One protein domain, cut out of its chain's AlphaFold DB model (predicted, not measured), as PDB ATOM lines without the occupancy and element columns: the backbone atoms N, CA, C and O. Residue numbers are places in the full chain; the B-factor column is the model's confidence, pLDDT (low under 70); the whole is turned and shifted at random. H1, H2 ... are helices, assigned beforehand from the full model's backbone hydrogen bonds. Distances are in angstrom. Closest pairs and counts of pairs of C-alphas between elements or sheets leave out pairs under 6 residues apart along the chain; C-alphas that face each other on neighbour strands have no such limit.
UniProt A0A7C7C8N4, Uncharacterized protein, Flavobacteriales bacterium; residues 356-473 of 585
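This is residues 356 to 473 of the 585 residues of an uncharacterized protein of Flavobacteriales bacterium (UniProt A0A7C7C8N4). Two long helices, H1 and H4, make a narrow V: they run the same way, packed together where residues 373 to 389 of H1 meet H4, and spread apart toward their first residues. The short helices H2 and H3 fold back along one side of this pair, and H5 folds back from the end of H4 as the short arm of a helical hairpin, away from H1, H2 and H3. The printed part has 118 residues with five named helices, in the order H1 H2 H3 H4 H5, and no named strand; the class is all helix. The whole is loose, with a radius of gyration of the C-alphas of 17.3 A, and elongated, spanning 53 by 33 by 26 A.

Start with H1, residues 356 to 389, and then look at H2, residues 394 to 404. They touch through residues 380 to 388 of H1, closest at the C-alphas of Phe 387 and Ala 397, 5.9 A apart, at a steep tilt of 58 degrees, opposite ways. Next comes H3, residues 406 to 412, which is close to H1 but not clearly touching; the closest C-alphas, of Tyr 376 and Met 408, are 7.6 A apart. H2 and H3 meet only through their link. Then find H4, residues 422 to 454, the hub, which touches three helices. It touches H1 with 42 pairs of C-alphas within 8 A, closest at Gly 384 and Tyr 447, 4.2 A, the same way at a tilt of 35.1 degrees, only just steep. It also touches H2, where the closest C-alphas, of Ala 394 and Tyr 447, are 7.4 A apart. Last, H5, residues 458 to 471, forms a hairpin with H4 at a shallow tilt of 32 degrees; their closest C-alphas, of Ser 452 and Gly 458, are 3.8 A apart. In H1, H2, H3 and H5 every O i to N i+4 pair is within hydrogen-bond range; in H4, 28 of 29 are.

Find C-alpha 356 at (48.410, 46.874, 32.400); from there H1 runs 47.8 A to C-alpha 389. H2 measures 15.3 A and H3 10.3 A from first to last C-alpha. H4 begins at C-alpha 422, (22.988, 33.426, 28.558), and runs 48.0 A. H5 runs 19.2 A and ends at C-alpha 471, (48.574, 10.518, 23.678).

The C-alphas farthest apart, of Asp 419 and Trp 456, are 55.1 A apart. Residues 356 to 368, 418 to 423 and 467 to 473 stand free. The printed part has no cut and no long link; look for low confidence, pLDDT under 70, at residues 356 to 369, 414 and 452 to 473.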
ATOM      1  N   LYS A 356      47.770  47.250  31.129       52.41
ATOM      2  CA  LYS A 356      48.410  46.874  32.400       52.41
ATOM      3  C   LYS A 356      47.483  46.968  33.621       52.41
ATOM      4  O   LYS A 356      47.576  46.113  34.495       52.41
ATOM      5  N   GLN A 357      46.565  47.937  33.690       50.31
ATOM      6  CA  GLN A 357      45.674  48.094  34.854       50.31
ATOM      7  C   GLN A 357      44.465  47.142  34.861       50.31
ATOM      8  O   GLN A 357      44.180  46.562  35.910       50.31
ATOM      9  N   ASP A 358      43.799  46.903  33.723       52.03
ATOM     10  CA  ASP A 358      42.715  45.903  33.644       52.03
ATOM     11  C   ASP A 358      43.280  44.480  33.779       52.03
ATOM     12  O   ASP A 358      42.722  43.632  34.478       52.03
ATOM     13  N   LEU A 359      44.475  44.240  33.224       54.91
ATOM     14  CA  LEU A 359      45.220  42.998  33.414       54.91
ATOM     15  C   LEU A 359      45.633  42.799  34.879       54.91
ATOM     16  O   LEU A 359      45.548  41.683  35.374       54.91
ATOM     17  N   LEU A 360      46.040  43.850  35.604       55.16
ATOM     18  CA  LEU A 360      46.360  43.767  37.037       55.16
ATOM     19  C   LEU A 360      45.117  43.488  37.897       55.16
ATOM     20  O   LEU A 360      45.219  42.728  38.862       55.16
ATOM     21  N   ARG A 361      43.945  44.042  37.549       60.94
ATOM     22  CA  ARG A 361      42.683  43.743  38.248       60.94
ATOM     23  C   ARG A 361      42.241  42.300  38.002       60.94
ATOM     24  O   ARG A 361      42.011  41.564  38.960       60.94
ATOM     25  N   ARG A 362      42.256  41.855  36.738       58.44
ATOM     26  CA  ARG A 362      41.994  40.455  36.364       58.44
ATOM     27  C   ARG A 362      43.014  39.496  36.972       58.44
ATOM     28  O   ARG A 362      42.610  38.445  37.444       58.44
ATOM     29  N   LYS A 363      44.301  39.859  37.050       57.59
ATOM     30  CA  LYS A 363      45.350  39.059  37.710       57.59
ATOM     31  C   LYS A 363      45.149  38.954  39.221       57.59
ATOM     32  O   LYS A 363      45.441  37.902  39.775       57.59
ATOM     33  N   LYS A 364      44.639  39.988  39.899       63.09
ATOM     34  CA  LYS A 364      44.314  39.908  41.336       63.09
ATOM     35  C   LYS A 364      43.092  39.023  41.601       63.09
ATOM     36  O   LYS A 364      43.160  38.166  42.478       63.09
ATOM     37  N   GLU A 365      42.023  39.169  40.818       62.22
ATOM     38  CA  GLU A 365      40.822  38.322  40.924       62.22
ATOM     39  C   GLU A 365      41.097  36.868  40.502       62.22
ATOM     40  O   GLU A 365      40.681  35.936  41.189       62.22
ATOM     41  N   GLN A 366      41.856  36.646  39.423       64.56
ATOM     42  CA  GLN A 366      42.313  35.311  39.023       64.56
ATOM     43  C   GLN A 366      43.314  34.732  40.022       64.56
ATOM     44  O   GLN A 366      43.239  33.550  40.322       64.56
ATOM     45  N   GLY A 367      44.222  35.537  40.578       67.38
ATOM     46  CA  GLY A 367      45.209  35.086  41.560       67.38
ATOM     47  C   GLY A 367      44.588  34.672  42.895       67.38
ATOM     48  O   GLY A 367      45.077  33.749  43.540       67.38
ATOM     49  N   PHE A 368      43.488  35.309  43.314       65.00
ATOM     50  CA  PHE A 368      42.689  34.829  44.444       65.00
ATOM     51  C   PHE A 368      42.053  33.468  44.124       65.00
ATOM     52  O   PHE A 368      42.293  32.511  44.848       65.00
ATOM     53  N   LYS A 369      41.372  33.344  42.976       69.44
ATOM     54  CA  LYS A 369      40.719  32.095  42.544       69.44
ATOM     55  C   LYS A 369      41.696  30.933  42.350       69.44
ATOM     56  O   LYS A 369      41.398  29.813  42.742       69.44
ATOM     57  N   MET A 370      42.874  31.195  41.789       71.31
ATOM     58  CA  MET A 370      43.915  30.180  41.600       71.31
ATOM     59  C   MET A 370      44.454  29.661  42.933       71.31
ATOM     60  O   MET A 370      44.742  28.475  43.036       71.31
ATOM     61  N   ARG A 371      44.548  30.513  43.965       78.75
ATOM     62  CA  ARG A 371      44.945  30.073  45.311       78.75
ATOM     63  C   ARG A 371      43.882  29.193  45.957       78.75
ATOM     64  O   ARG A 371      44.238  28.177  46.542       78.75
ATOM     65  N   THR A 372      42.602  29.530  45.800       82.19
ATOM     66  CA  THR A 372      41.508  28.694  46.313       82.19
ATOM     67  C   THR A 372      41.464  27.342  45.594       82.19
ATOM     68  O   THR A 372      41.453  26.304  46.245       82.19
ATOM     69  N   VAL A 373      41.558  27.328  44.258       83.56
ATOM     70  CA  VAL A 373      41.615  26.085  43.466       83.56
ATOM     71  C   VAL A 373      42.825  25.232  43.848       83.56
ATOM     72  O   VAL A 373      42.670  24.032  44.040       83.56
ATOM     73  N   ALA A 374      44.008  25.830  44.017       85.19
ATOM     74  CA  ALA A 374      45.202  25.101  44.442       85.19
ATOM     75  C   ALA A 374      45.045  24.500  45.850       85.19
ATOM     76  O   ALA A 374      45.437  23.356  46.076       85.19
ATOM     77  N   SER A 375      44.421  25.235  46.779       90.38
ATOM     78  CA  SER A 375      44.092  24.728  48.115       90.38
ATOM     79  C   SER A 375      43.173  23.507  48.035       90.38
ATOM     80  O   SER A 375      43.432  22.496  48.685       90.38
ATOM     81  N   TYR A 376      42.139  23.560  47.193       90.69
ATOM     82  CA  TYR A 376      41.227  22.435  47.003       90.69
ATOM     83  C   TYR A 376      41.866  21.254  46.282       90.69
ATOM     84  O   TYR A 376      41.591  20.117  46.640       90.69
ATOM     85  N   GLN A 377      42.755  21.487  45.317       91.31
ATOM     86  CA  GLN A 377      43.528  20.410  44.695       91.31
ATOM     87  C   GLN A 377      44.439  19.714  45.708       91.31
ATOM     88  O   GLN A 377      44.543  18.492  45.689       91.31
ATOM     89  N   SER A 378      45.063  20.469  46.617       91.88
ATOM     90  CA  SER A 378      45.871  19.889  47.692       91.88
ATOM     91  C   SER A 378      45.025  19.083  48.680       91.88
ATOM     92  O   SER A 378      45.452  18.009  49.095       91.88
ATOM     93  N   ALA A 379      43.835  19.573  49.047       92.44
ATOM     94  CA  ALA A 379      42.903  18.840  49.905       92.44
ATOM     95  C   ALA A 379      42.379  17.568  49.220       92.44
ATOM     96  O   ALA A 379      42.312  16.515  49.845       92.44
ATOM     97  N   ALA A 380      42.071  17.655  47.925       93.12
ATOM     98  CA  ALA A 380      41.614  16.539  47.109       93.12
ATOM     99  C   ALA A 380      42.675  15.446  46.968       93.12
ATOM    100  O   ALA A 380      42.345  14.280  47.139       93.12
ATOM    101  N   ARG A 381      43.943  15.806  46.725       93.69
ATOM    102  CA  ARG A 381      45.060  14.847  46.721       93.69
ATOM    103  C   ARG A 381      45.169  14.124  48.056       93.69
ATOM    104  O   ARG A 381      45.100  12.905  48.103       93.69
ATOM    105  N   LYS A 382      45.231  14.886  49.154       95.81
ATOM    106  CA  LYS A 382      45.316  14.320  50.505       95.81
ATOM    107  C   LYS A 382      44.165  13.345  50.794       95.81
ATOM    108  O   LYS A 382      44.416  12.254  51.287       95.81
ATOM    109  N   ALA A 383      42.932  13.720  50.450       93.44
ATOM    110  CA  ALA A 383      41.770  12.854  50.623       93.44
ATOM    111  C   ALA A 383      41.834  11.609  49.725       93.44
ATOM    112  O   ALA A 383      41.537  10.516  50.191       93.44
ATOM    113  N   GLY A 384      42.253  11.755  48.464       91.38
ATOM    114  CA  GLY A 384      42.448  10.632  47.543       91.38
ATOM    115  C   GLY A 384      43.384   9.580  48.131       91.38
ATOM    116  O   GLY A 384      43.036   8.404  48.161       91.38
ATOM    117  N   LYS A 385      44.504  10.026  48.710       93.69
ATOM    118  CA  LYS A 385      45.439   9.163  49.435       93.69
ATOM    119  C   LYS A 385      44.772   8.416  50.596       93.69
ATOM    120  O   LYS A 385      44.800   7.191  50.641       93.69
ATOM    121  N   GLU A 386      44.141   9.156  51.509       94.44
ATOM    122  CA  GLU A 386      43.515   8.602  52.721       94.44
ATOM    123  C   GLU A 386      42.407   7.584  52.388       94.44
ATOM    124  O   GLU A 386      42.305   6.539  53.031       94.44
ATOM    125  N   PHE A 387      41.597   7.844  51.356       95.19
ATOM    126  CA  PHE A 387      40.541   6.923  50.929       95.19
ATOM    127  C   PHE A 387      41.067   5.666  50.236       95.19
ATOM    128  O   PHE A 387      40.483   4.593  50.409       95.19
ATOM    129  N   ALA A 388      42.147   5.783  49.460       88.81
ATOM    130  CA  ALA A 388      42.796   4.632  48.843       88.81
ATOM    131  C   ALA A 388      43.405   3.709  49.909       88.81
ATOM    132  O   ALA A 388      43.183   2.500  49.868       88.81
ATOM    133  N   GLU A 389      44.074   4.278  50.918       89.88
ATOM    134  CA  GLU A 389      44.592   3.535  52.078       89.88
ATOM    135  C   GLU A 389      43.465   2.848  52.874       89.88
ATOM    136  O   GLU A 389      43.654   1.759  53.417       89.88
ATOM    137  N   ALA A 390      42.271   3.450  52.910       91.56
ATOM    138  CA  ALA A 390      41.084   2.888  53.552       91.56
ATOM    139  C   ALA A 390      40.338   1.831  52.707       91.56
ATOM    140  O   ALA A 390      39.393   1.215  53.204       91.56
ATOM    141  N   GLY A 391      40.728   1.611  51.444       88.81
ATOM    142  CA  GLY A 391      40.096   0.635  50.548       88.81
ATOM    143  C   GLY A 391      38.672   0.997  50.096       88.81
ATOM    144  O   GLY A 391      37.920   0.117  49.677       88.81
ATOM    145  N   VAL A 392      38.277   2.270  50.185       90.38
ATOM    146  CA  VAL A 392      36.962   2.756  49.724       90.38
ATOM    147  C   VAL A 392      36.998   2.929  48.212       90.38
ATOM    148  O   VAL A 392      37.973   3.466  47.707       90.38
ATOM    149  N   SER A 393      35.955   2.529  47.474       87.38
ATOM    150  CA  SER A 393      35.932   2.647  46.004       87.38
ATOM    151  C   SER A 393      36.066   4.101  45.517       87.38
ATOM    152  O   SER A 393      35.529   5.015  46.138       87.38
ATOM    153  N   ALA A 394      36.738   4.328  44.382       84.44
ATOM    154  CA  ALA A 394      37.063   5.675  43.889       84.44
ATOM    155  C   ALA A 394      35.840   6.605  43.744       84.44
ATOM    156  O   ALA A 394      35.906   7.791  44.070       84.44
ATOM    157  N   ASP A 395      34.710   6.074  43.270       85.81
ATOM    158  CA  ASP A 395      33.479   6.852  43.088       85.81
ATOM    159  C   ASP A 395      32.787   7.189  44.412       85.81
ATOM    160  O   ASP A 395      32.203   8.267  44.539       85.81
ATOM    161  N   GLU A 396      32.831   6.284  45.388       91.25
ATOM    162  CA  GLU A 396      32.295   6.512  46.731       91.25
ATOM    163  C   GLU A 396      33.170   7.505  47.496       91.25
ATOM    164  O   GLU A 396      32.667   8.512  47.991       91.25
ATOM    165  N   ALA A 397      34.485   7.302  47.452       91.69
ATOM    166  CA  ALA A 397      35.491   8.168  48.045       91.69
ATOM    167  C   ALA A 397      35.408   9.605  47.504       91.69
ATOM    168  O   ALA A 397      35.420  10.574  48.264       91.69
ATOM    169  N   PHE A 398      35.254   9.772  46.183       94.12
ATOM    170  CA  PHE A 398      35.117  11.105  45.596       94.12
ATOM    171  C   PHE A 398      33.776  11.766  45.951       94.12
ATOM    172  O   PHE A 398      33.728  12.978  46.165       94.12
ATOM    173  N   ARG A 399      32.679  10.999  46.048       93.50
ATOM    174  CA  ARG A 399      31.387  11.530  46.524       93.50
ATOM    175  C   ARG A 399      31.469  11.984  47.976       93.50
ATOM    176  O   ARG A 399      30.955  13.054  48.289       93.50
ATOM    177  N   GLU A 400      32.121  11.211  48.836       94.62
ATOM    178  CA  GLU A 400      32.307  11.554  50.245       94.62
ATOM    179  C   GLU A 400      33.206  12.786  50.410       94.62
ATOM    180  O   GLU A 400      32.870  13.705  51.158       94.62
ATOM    181  N   PHE A 401      34.285  12.881  49.627       94.88
ATOM    182  CA  PHE A 401      35.099  14.092  49.550       94.88
ATOM    183  C   PHE A 401      34.259  15.324  49.173       94.88
ATOM    184  O   PHE A 401      34.392  16.366  49.815       94.88
ATOM    185  N   LEU A 402      33.376  15.218  48.174       93.88
ATOM    186  CA  LEU A 402      32.497  16.324  47.781       93.88
ATOM    187  C   LEU A 402      31.486  16.688  48.873       93.88
ATOM    188  O   LEU A 402      31.281  17.873  49.115       93.88
ATOM    189  N   ALA A 403      30.897  15.700  49.550       93.75
ATOM    190  CA  ALA A 403      29.955  15.934  50.645       93.75
ATOM    191  C   ALA A 403      30.622  16.659  51.827       93.75
ATOM    192  O   ALA A 403      30.067  17.610  52.372       93.75
ATOM    193  N   ASN A 404      31.855  16.276  52.169       93.31
ATOM    194  CA  ASN A 404      32.629  16.905  53.243       93.31
ATOM    195  C   ASN A 404      33.175  18.293  52.875       93.31
ATOM    196  O   ASN A 404      33.641  19.028  53.745       93.31
ATOM    197  N   ASN A 405      33.122  18.657  51.594       92.94
ATOM    198  CA  ASN A 405      33.591  19.935  51.075       92.94
ATOM    199  C   ASN A 405      32.475  20.653  50.305       92.94
ATOM    200  O   ASN A 405      32.745  21.307  49.307       92.94
ATOM    201  N   GLU A 406      31.216  20.565  50.735       89.44
ATOM    202  CA  GLU A 406      30.096  21.187  50.011       89.44
ATOM    203  C   GLU A 406      30.298  22.705  49.816       89.44
ATOM    204  O   GLU A 406      30.110  23.225  48.716       89.44
ATOM    205  N   SER A 407      30.849  23.400  50.821       84.69
ATOM    206  CA  SER A 407      31.175  24.832  50.733       84.69
ATOM    207  C   SER A 407      32.233  25.167  49.670       84.69
ATOM    208  O   SER A 407      32.295  26.296  49.193       84.69
ATOM    209  N   MET A 408      33.064  24.198  49.263       85.62
ATOM    210  CA  MET A 408      34.005  24.360  48.148       85.62
ATOM    211  C   MET A 408      33.269  24.572  46.827       85.62
ATOM    212  O   MET A 408      33.728  25.345  45.985       85.62
ATOM    213  N   LEU A 409      32.163  23.853  46.616       79.50
ATOM    214  CA  LEU A 409      31.367  24.008  45.405       79.50
ATOM    215  C   LEU A 409      30.776  25.414  45.365       79.50
ATOM    216  O   LEU A 409      30.899  26.071  44.335       79.50
ATOM    217  N   ASP A 410      30.276  25.913  46.493       83.75
ATOM    218  CA  ASP A 410      29.774  27.284  46.606       83.75
ATOM    219  C   ASP A 410      30.866  28.333  46.331       83.75
ATOM    220  O   ASP A 410      30.641  29.271  45.566       83.75
ATOM    221  N   ASP A 411      32.086  28.141  46.845       82.62
ATOM    222  CA  ASP A 411      33.219  29.052  46.616       82.62
ATOM    223  C   ASP A 411      33.726  29.040  45.156       82.62
ATOM    224  O   ASP A 411      34.224  30.046  44.632       82.62
ATOM    225  N   LEU A 412      33.596  27.901  44.467       80.06
ATOM    226  CA  LEU A 412      33.904  27.758  43.038       80.06
ATOM    227  C   LEU A 412      32.766  28.266  42.146       80.06
ATOM    228  O   LEU A 412      32.993  28.637  40.983       80.06
ATOM    229  N   MET A 413      31.545  28.304  42.675       78.00
ATOM    230  CA  MET A 413      30.372  28.800  41.985       78.00
ATOM    231  C   MET A 413      30.286  30.320  42.107       78.00
ATOM    232  O   MET A 413      29.773  30.875  43.068       78.00
ATOM    233  N   MET A 414      30.751  31.033  41.073       69.31
ATOM    234  CA  MET A 414      30.460  32.467  40.988       69.31
ATOM    235  C   MET A 414      28.942  32.686  41.061       69.31
ATOM    236  O   MET A 414      28.238  32.125  40.211       69.31
ATOM    237  N   PRO A 415      28.440  33.526  41.985       71.81
ATOM    238  CA  PRO A 415      27.046  33.922  41.961       71.81
ATOM    239  C   PRO A 415      26.797  34.628  40.631       71.81
ATOM    240  O   PRO A 415      27.392  35.666  40.325       71.81
ATOM    241  N   LEU A 416      25.974  34.008  39.791       77.19
ATOM    242  CA  LEU A 416      25.535  34.615  38.550       77.19
ATOM    243  C   LEU A 416      24.468  35.657  38.901       77.19
ATOM    244  O   LEU A 416      23.521  35.322  39.615       77.19
ATOM    245  N   PRO A 417      24.598  36.909  38.431       77.06
ATOM    246  CA  PRO A 417      23.513  37.875  38.519       77.06
ATOM    247  C   PRO A 417      22.239  37.271  37.921       77.06
ATOM    248  O   PRO A 417      22.303  36.622  36.876       77.06
ATOM    249  N   ALA A 418      21.091  37.483  38.569       80.12
ATOM    250  CA  ALA A 418      19.809  36.941  38.108       80.12
ATOM    251  C   ALA A 418      19.415  37.432  36.696       80.12
ATOM    252  O   ALA A 418      18.554  36.840  36.055       80.12
ATOM    253  N   ASP A 419      20.063  38.493  36.208       86.94
ATOM    254  CA  ASP A 419      19.898  39.127  34.899       86.94
ATOM    255  C   ASP A 419      21.072  38.872  33.928       86.94
ATOM    256  O   ASP A 419      21.177  39.521  32.885       86.94
ATOM    257  N   ALA A 420      21.988  37.949  34.244       83.75
ATOM    258  CA  ALA A 420      23.139  37.680  33.389       83.75
ATOM    259  C   ALA A 420      22.723  37.093  32.031       83.75
ATOM    260  O   ALA A 420      22.025  36.085  31.956       83.75
ATOM    261  N   GLU A 421      23.232  37.684  30.945       89.94
ATOM    262  CA  GLU A 421      23.069  37.137  29.594       89.94
ATOM    263  C   GLU A 421      23.514  35.667  29.515       89.94
ATOM    264  O   GLU A 421      24.553  35.280  30.061       89.94
ATOM    265  N   GLU A 422      22.781  34.869  28.738       86.00
ATOM    266  CA  GLU A 422      22.988  33.426  28.558       86.00
ATOM    267  C   GLU A 422      24.440  33.064  28.181       86.00
ATOM    268  O   GLU A 422      25.015  32.089  28.666       86.00
ATOM    269  N   THR A 423      25.108  33.919  27.400       77.94
ATOM    270  CA  THR A 423      26.515  33.725  27.013       77.94
ATOM    271  C   THR A 423      27.501  33.860  28.184       77.94
ATOM    272  O   THR A 423      28.548  33.202  28.192       77.94
ATOM    273  N   LYS A 424      27.192  34.682  29.196       79.00
ATOM    274  CA  LYS A 424      28.001  34.830  30.420       79.00
ATOM    275  C   LYS A 424      27.772  33.658  31.368       79.00
ATOM    276  O   LYS A 424      28.745  33.157  31.932       79.00
ATOM    277  N   VAL A 425      26.529  33.181  31.464       79.38
ATOM    278  CA  VAL A 425      26.165  31.961  32.202       79.38
ATOM    279  C   VAL A 425      26.930  30.757  31.645       79.38
ATOM    280  O   VAL A 425      27.645  30.089  32.390       79.38
ATOM    281  N   ALA A 426      26.909  30.556  30.324       78.12
ATOM    282  CA  ALA A 426      27.622  29.457  29.670       78.12
ATOM    283  C   ALA A 426      29.148  29.511  29.897       78.12
ATOM    284  O   ALA A 426      29.800  28.485  30.118       78.12
ATOM    285  N   ARG A 427      29.750  30.711  29.887       80.00
ATOM    286  CA  ARG A 427      31.184  30.885  30.190       80.00
ATOM    287  C   ARG A 427      31.514  30.568  31.649       80.00
ATOM    288  O   ARG A 427      32.537  29.929  31.895       80.00
ATOM    289  N   ALA A 428      30.673  30.990  32.594       79.25
ATOM    290  CA  ALA A 428      30.854  30.696  34.014       79.25
ATOM    291  C   ALA A 428      30.726  29.193  34.297       79.25
ATOM    292  O   ALA A 428      31.612  28.622  34.930       79.25
ATOM    293  N   GLN A 429      29.714  28.530  33.730       82.00
ATOM    294  CA  GLN A 429      29.537  27.077  33.824       82.00
ATOM    295  C   GLN A 429      30.724  26.314  33.215       82.00
ATOM    296  O   GLN A 429      31.226  25.355  33.802       82.00
ATOM    297  N   LYS A 430      31.251  26.767  32.068       83.69
ATOM    298  CA  LYS A 430      32.451  26.171  31.458       83.69
ATOM    299  C   LYS A 430      33.690  26.325  32.347       83.69
ATOM    300  O   LYS A 430      34.510  25.410  32.400       83.69
ATOM    301  N   ALA A 431      33.841  27.457  33.035       80.31
ATOM    302  CA  ALA A 431      34.931  27.672  33.987       80.31
ATOM    303  C   ALA A 431      34.779  26.792  35.242       80.31
ATOM    304  O   ALA A 431      35.742  26.138  35.631       80.31
ATOM    305  N   GLN A 432      33.571  26.692  35.804       82.56
ATOM    306  CA  GLN A 432      33.260  25.802  36.931       82.56
ATOM    307  C   GLN A 432      33.574  24.342  36.593       82.56
ATOM    308  O   GLN A 432      34.304  23.683  37.331       82.56
ATOM    309  N   LYS A 433      33.132  23.860  35.422       84.62
ATOM    310  CA  LYS A 433      33.430  22.499  34.950       84.62
ATOM    311  C   LYS A 433      34.935  22.240  34.839       84.62
ATOM    312  O   LYS A 433      35.395  21.153  35.166       84.62
ATOM    313  N   ARG A 434      35.721  23.237  34.412       82.44
ATOM    314  CA  ARG A 434      37.189  23.126  34.360       82.44
ATOM    315  C   ARG A 434      37.809  22.988  35.750       82.44
ATOM    316  O   ARG A 434      38.659  22.123  35.921       82.44
ATOM    317  N   TYR A 435      37.387  23.796  36.723       86.44
ATOM    318  CA  TYR A 435      37.908  23.705  38.092       86.44
ATOM    319  C   TYR A 435      37.510  22.396  38.769       86.44
ATOM    320  O   TYR A 435      38.365  21.727  39.342       86.44
ATOM    321  N   PHE A 436      36.252  21.982  38.618       88.38
ATOM    322  CA  PHE A 436      35.769  20.701  39.123       88.38
ATOM    323  C   PHE A 436      36.576  19.528  38.554       88.38
ATOM    324  O   PHE A 436      37.060  18.684  39.303       88.38
ATOM    325  N   ASN A 437      36.809  19.516  37.238       85.44
ATOM    326  CA  ASN A 437      37.626  18.486  36.599       85.44
ATOM    327  C   ASN A 437      39.078  18.499  37.097       85.44
ATOM    328  O   ASN A 437      39.675  17.437  37.240       85.44
ATOM    329  N   ALA A 438      39.648  19.675  37.372       86.12
ATOM    330  CA  ALA A 438      41.012  19.792  37.883       86.12
ATOM    331  C   ALA A 438      41.152  19.278  39.329       86.12
ATOM    332  O   ALA A 438      42.193  18.720  39.674       86.12
ATOM    333  N   ILE A 439      40.119  19.450  40.157       90.06
ATOM    334  CA  ILE A 439      40.050  18.914  41.524       90.06
ATOM    335  C   ILE A 439      39.830  17.400  41.488       90.06
ATOM    336  O   ILE A 439      40.583  16.666  42.119       90.06
ATOM    337  N   LYS A 440      38.870  16.923  40.679       92.69
ATOM    338  CA  LYS A 440      38.634  15.488  40.463       92.69
ATOM    339  C   LYS A 440      39.889  14.779  39.959       92.69
ATOM    340  O   LYS A 440      40.193  13.691  40.423       92.69
ATOM    341  N   LYS A 441      40.627  15.406  39.038       88.38
ATOM    342  CA  LYS A 441      41.904  14.880  38.549       88.38
ATOM    343  C   LYS A 441      42.910  14.731  39.693       88.38
ATOM    344  O   LYS A 441      43.410  13.640  39.892       88.38
ATOM    345  N   GLY A 442      43.143  15.789  40.475       89.00
ATOM    346  CA  GLY A 442      44.077  15.727  41.603       89.00
ATOM    347  C   GLY A 442      43.709  14.665  42.644       89.00
ATOM    348  O   GLY A 442      44.600  14.007  43.158       89.00
ATOM    349  N   PHE A 443      42.415  14.471  42.913       94.62
ATOM    350  CA  PHE A 443      41.935  13.378  43.763       94.62
ATOM    351  C   PHE A 443      42.291  12.002  43.188       94.62
ATOM    352  O   PHE A 443      42.860  11.173  43.886       94.62
ATOM    353  N   MET A 444      41.944  11.770  41.917       88.50
ATOM    354  CA  MET A 444      42.120  10.472  41.266       88.50
ATOM    355  C   MET A 444      43.591  10.113  41.065       88.50
ATOM    356  O   MET A 444      43.933   8.954  41.244       88.50
ATOM    357  N   ASP A 445      44.443  11.086  40.726       85.44
ATOM    358  CA  ASP A 445      45.876  10.853  40.522       85.44
ATOM    359  C   ASP A 445      46.515  10.273  41.808       85.44
ATOM    360  O   ASP A 445      47.150   9.226  41.756       85.44
ATOM    361  N   GLU A 446      46.260  10.876  42.978       89.12
ATOM    362  CA  GLU A 446      46.825  10.403  44.256       89.12
ATOM    363  C   GLU A 446      46.146   9.121  44.771       89.12
ATOM    364  O   GLU A 446      46.796   8.230  45.314       89.12
ATOM    365  N   TYR A 447      44.823   9.011  44.594       88.19
ATOM    366  CA  TYR A 447      44.070   7.808  44.954       88.19
ATOM    367  C   TYR A 447      44.602   6.584  44.192       88.19
ATOM    368  O   TYR A 447      44.819   5.518  44.768       88.19
ATOM    369  N   SER A 448      44.854   6.741  42.893       76.50
ATOM    370  CA  SER A 448      45.423   5.681  42.074       76.50
ATOM    371  C   SER A 448      46.891   5.390  42.403       76.50
ATOM    372  O   SER A 448      47.283   4.227  42.352       76.50
ATOM    373  N   GLU A 449      47.694   6.395  42.766       81.00
ATOM    374  CA  GLU A 449      49.104   6.218  43.146       81.00
ATOM    375  C   GLU A 449      49.252   5.251  44.334       81.00
ATOM    376  O   GLU A 449      49.997   4.277  44.251       81.00
ATOM    377  N   VAL A 450      48.441   5.400  45.382       82.75
ATOM    378  CA  VAL A 450      48.431   4.472  46.534       82.75
ATOM    379  C   VAL A 450      48.019   3.047  46.144       82.75
ATOM    380  O   VAL A 450      48.602   2.059  46.606       82.75
ATOM    381  N   LEU A 451      47.012   2.908  45.278       71.94
ATOM    382  CA  LEU A 451      46.604   1.596  44.765       71.94
ATOM    383  C   LEU A 451      47.680   0.973  43.865       71.94
ATOM    384  O   LEU A 451      47.795  -0.250  43.788       71.94
ATOM    385  N   SER A 452      48.490   1.807  43.212       60.00
ATOM    386  CA  SER A 452      49.614   1.383  42.384       60.00
ATOM    387  C   SER A 452      50.826   0.930  43.193       60.00
ATOM    388  O   SER A 452      51.487  -0.024  42.802       60.00
ATOM    389  N   GLU A 453      51.074   1.530  44.360       63.72
ATOM    390  CA  GLU A 453      52.136   1.097  45.276       63.72
ATOM    391  C   GLU A 453      51.808  -0.242  45.957       63.72
ATOM    392  O   GLU A 453      52.707  -0.999  46.326       63.72
ATOM    393  N   SER A 454      50.519  -0.559  46.105       51.66
ATOM    394  CA  SER A 454      50.034  -1.788  46.750       51.66
ATOM    395  C   SER A 454      49.732  -2.936  45.777       51.66
ATOM    396  O   SER A 454      49.578  -4.080  46.206       51.66
ATOM    397  N   SER A 455      49.705  -2.669  44.469       44.81
ATOM    398  CA  SER A 455      49.509  -3.664  43.414       44.81
ATOM    399  C   SER A 455      50.653  -3.590  42.412       44.81
ATOM    400  O   SER A 455      50.794  -2.598  41.706       44.81
ATOM    401  N   TRP A 456      51.403  -4.686  42.258       43.91
ATOM    402  CA  TRP A 456      52.440  -4.841  41.224       43.91
ATOM    403  C   TRP A 456      51.939  -4.489  39.799       43.91
ATOM    404  O   TRP A 456      52.738  -4.177  38.922       43.91
ATOM    405  N   PHE A 457      50.617  -4.478  39.571       43.25
ATOM    406  CA  PHE A 457      49.966  -4.124  38.302       43.25
ATOM    407  C   PHE A 457      49.447  -2.679  38.213       43.25
ATOM    408  O   PHE A 457      49.181  -2.190  37.116       43.25
ATOM    409  N   GLY A 458      49.280  -1.968  39.333       43.66
ATOM    410  CA  GLY A 458      48.654  -0.642  39.312       43.66
ATOM    411  C   GLY A 458      49.554   0.444  38.717       43.66
ATOM    412  O   GLY A 458      49.049   1.361  38.074       43.66
ATOM    413  N   PHE A 459      50.881   0.313  38.856       44.44
ATOM    414  CA  PHE A 459      51.825   1.280  38.279       44.44
ATOM    415  C   PHE A 459      51.807   1.231  36.747       44.44
ATOM    416  O   PHE A 459      51.858   2.270  36.096       44.44
ATOM    417  N   PHE A 460      51.641   0.032  36.174       49.16
ATOM    418  CA  PHE A 460      51.493  -0.157  34.732       49.16
ATOM    419  C   PHE A 460      50.212   0.513  34.213       49.16
ATOM    420  O   PHE A 460      50.285   1.354  33.327       49.16
ATOM    421  N   HIS A 461      49.055   0.244  34.828       51.50
ATOM    422  CA  HIS A 461      47.783   0.822  34.379       51.50
ATOM    423  C   HIS A 461      47.676   2.346  34.540       51.50
ATOM    424  O   HIS A 461      46.967   2.991  33.766       51.50
ATOM    425  N   GLU A 462      48.322   2.953  35.538       49.91
ATOM    426  CA  GLU A 462      48.323   4.416  35.678       49.91
ATOM    427  C   GLU A 462      49.318   5.093  34.740       49.91
ATOM    428  O   GLU A 462      48.951   6.090  34.119       49.91
ATOM    429  N   GLN A 463      50.518   4.532  34.551       55.00
ATOM    430  CA  GLN A 463      51.419   4.993  33.491       55.00
ATOM    431  C   GLN A 463      50.742   4.882  32.125       55.00
ATOM    432  O   GLN A 463      50.754   5.841  31.364       55.00
ATOM    433  N   GLU A 464      50.033   3.787  31.861       57.31
ATOM    434  CA  GLU A 464      49.259   3.562  30.643       57.31
ATOM    435  C   GLU A 464      48.092   4.550  30.497       57.31
ATOM    436  O   GLU A 464      47.880   5.103  29.424       57.31
ATOM    437  N   LYS A 465      47.350   4.871  31.565       55.47
ATOM    438  CA  LYS A 465      46.304   5.911  31.516       55.47
ATOM    439  C   LYS A 465      46.876   7.309  31.324       55.47
ATOM    440  O   LYS A 465      46.246   8.124  30.648       55.47
ATOM    441  N   ILE A 466      48.005   7.625  31.953       56.72
ATOM    442  CA  ILE A 466      48.698   8.906  31.784       56.72
ATOM    443  C   ILE A 466      49.198   9.001  30.347       56.72
ATOM    444  O   ILE A 466      48.882   9.975  29.671       56.72
ATOM    445  N   PHE A 467      49.843   7.952  29.849       57.47
ATOM    446  CA  PHE A 467      50.320   7.832  28.483       57.47
ATOM    447  C   PHE A 467      49.175   7.924  27.476       57.47
ATOM    448  O   PHE A 467      49.222   8.781  26.609       57.47
ATOM    449  N   LEU A 468      48.075   7.184  27.641       54.12
ATOM    450  CA  LEU A 468      46.871   7.284  26.803       54.12
ATOM    451  C   LEU A 468      46.201   8.660  26.881       54.12
ATOM    452  O   LEU A 468      45.591   9.085  25.907       54.12
ATOM    453  N   ARG A 469      46.285   9.386  28.006       55.03
ATOM    454  CA  ARG A 469      45.766  10.765  28.134       55.03
ATOM    455  C   ARG A 469      46.700  11.811  27.541       55.03
ATOM    456  O   ARG A 469      46.214  12.843  27.094       55.03
ATOM    457  N   GLU A 470      48.007  11.595  27.590       57.28
ATOM    458  CA  GLU A 470      49.009  12.437  26.933       57.28
ATOM    459  C   GLU A 470      49.028  12.181  25.431       57.28
ATOM    460  O   GLU A 470      49.184  13.116  24.645       57.28
ATOM    461  N   GLN A 471      48.768  10.936  25.043       52.97
ATOM    462  CA  GLN A 471      48.574  10.518  23.678       52.97
ATOM    463  C   GLN A 471      47.182  10.853  23.165       52.97
ATOM    464  O   GLN A 471      47.108  11.192  22.017       52.97
ATOM    465  N   GLN A 472      46.083  10.883  23.919       45.44
ATOM    466  CA  GLN A 472      44.752  11.240  23.377       45.44
ATOM    467  C   GLN A 472      44.676  12.587  22.618       45.44
ATOM    468  O   GLN A 472      43.968  12.662  21.617       45.44
ATOM    469  N   PRO A 473      45.350  13.668  23.057       44.66
ATOM    470  CA  PRO A 473      45.473  14.893  22.272       44.66
ATOM    471  C   PRO A 473      46.401  14.766  21.051       44.66
ATOM    472  O   PRO A 473      46.367  15.646  20.196       44.66
TER     473      PRO A 473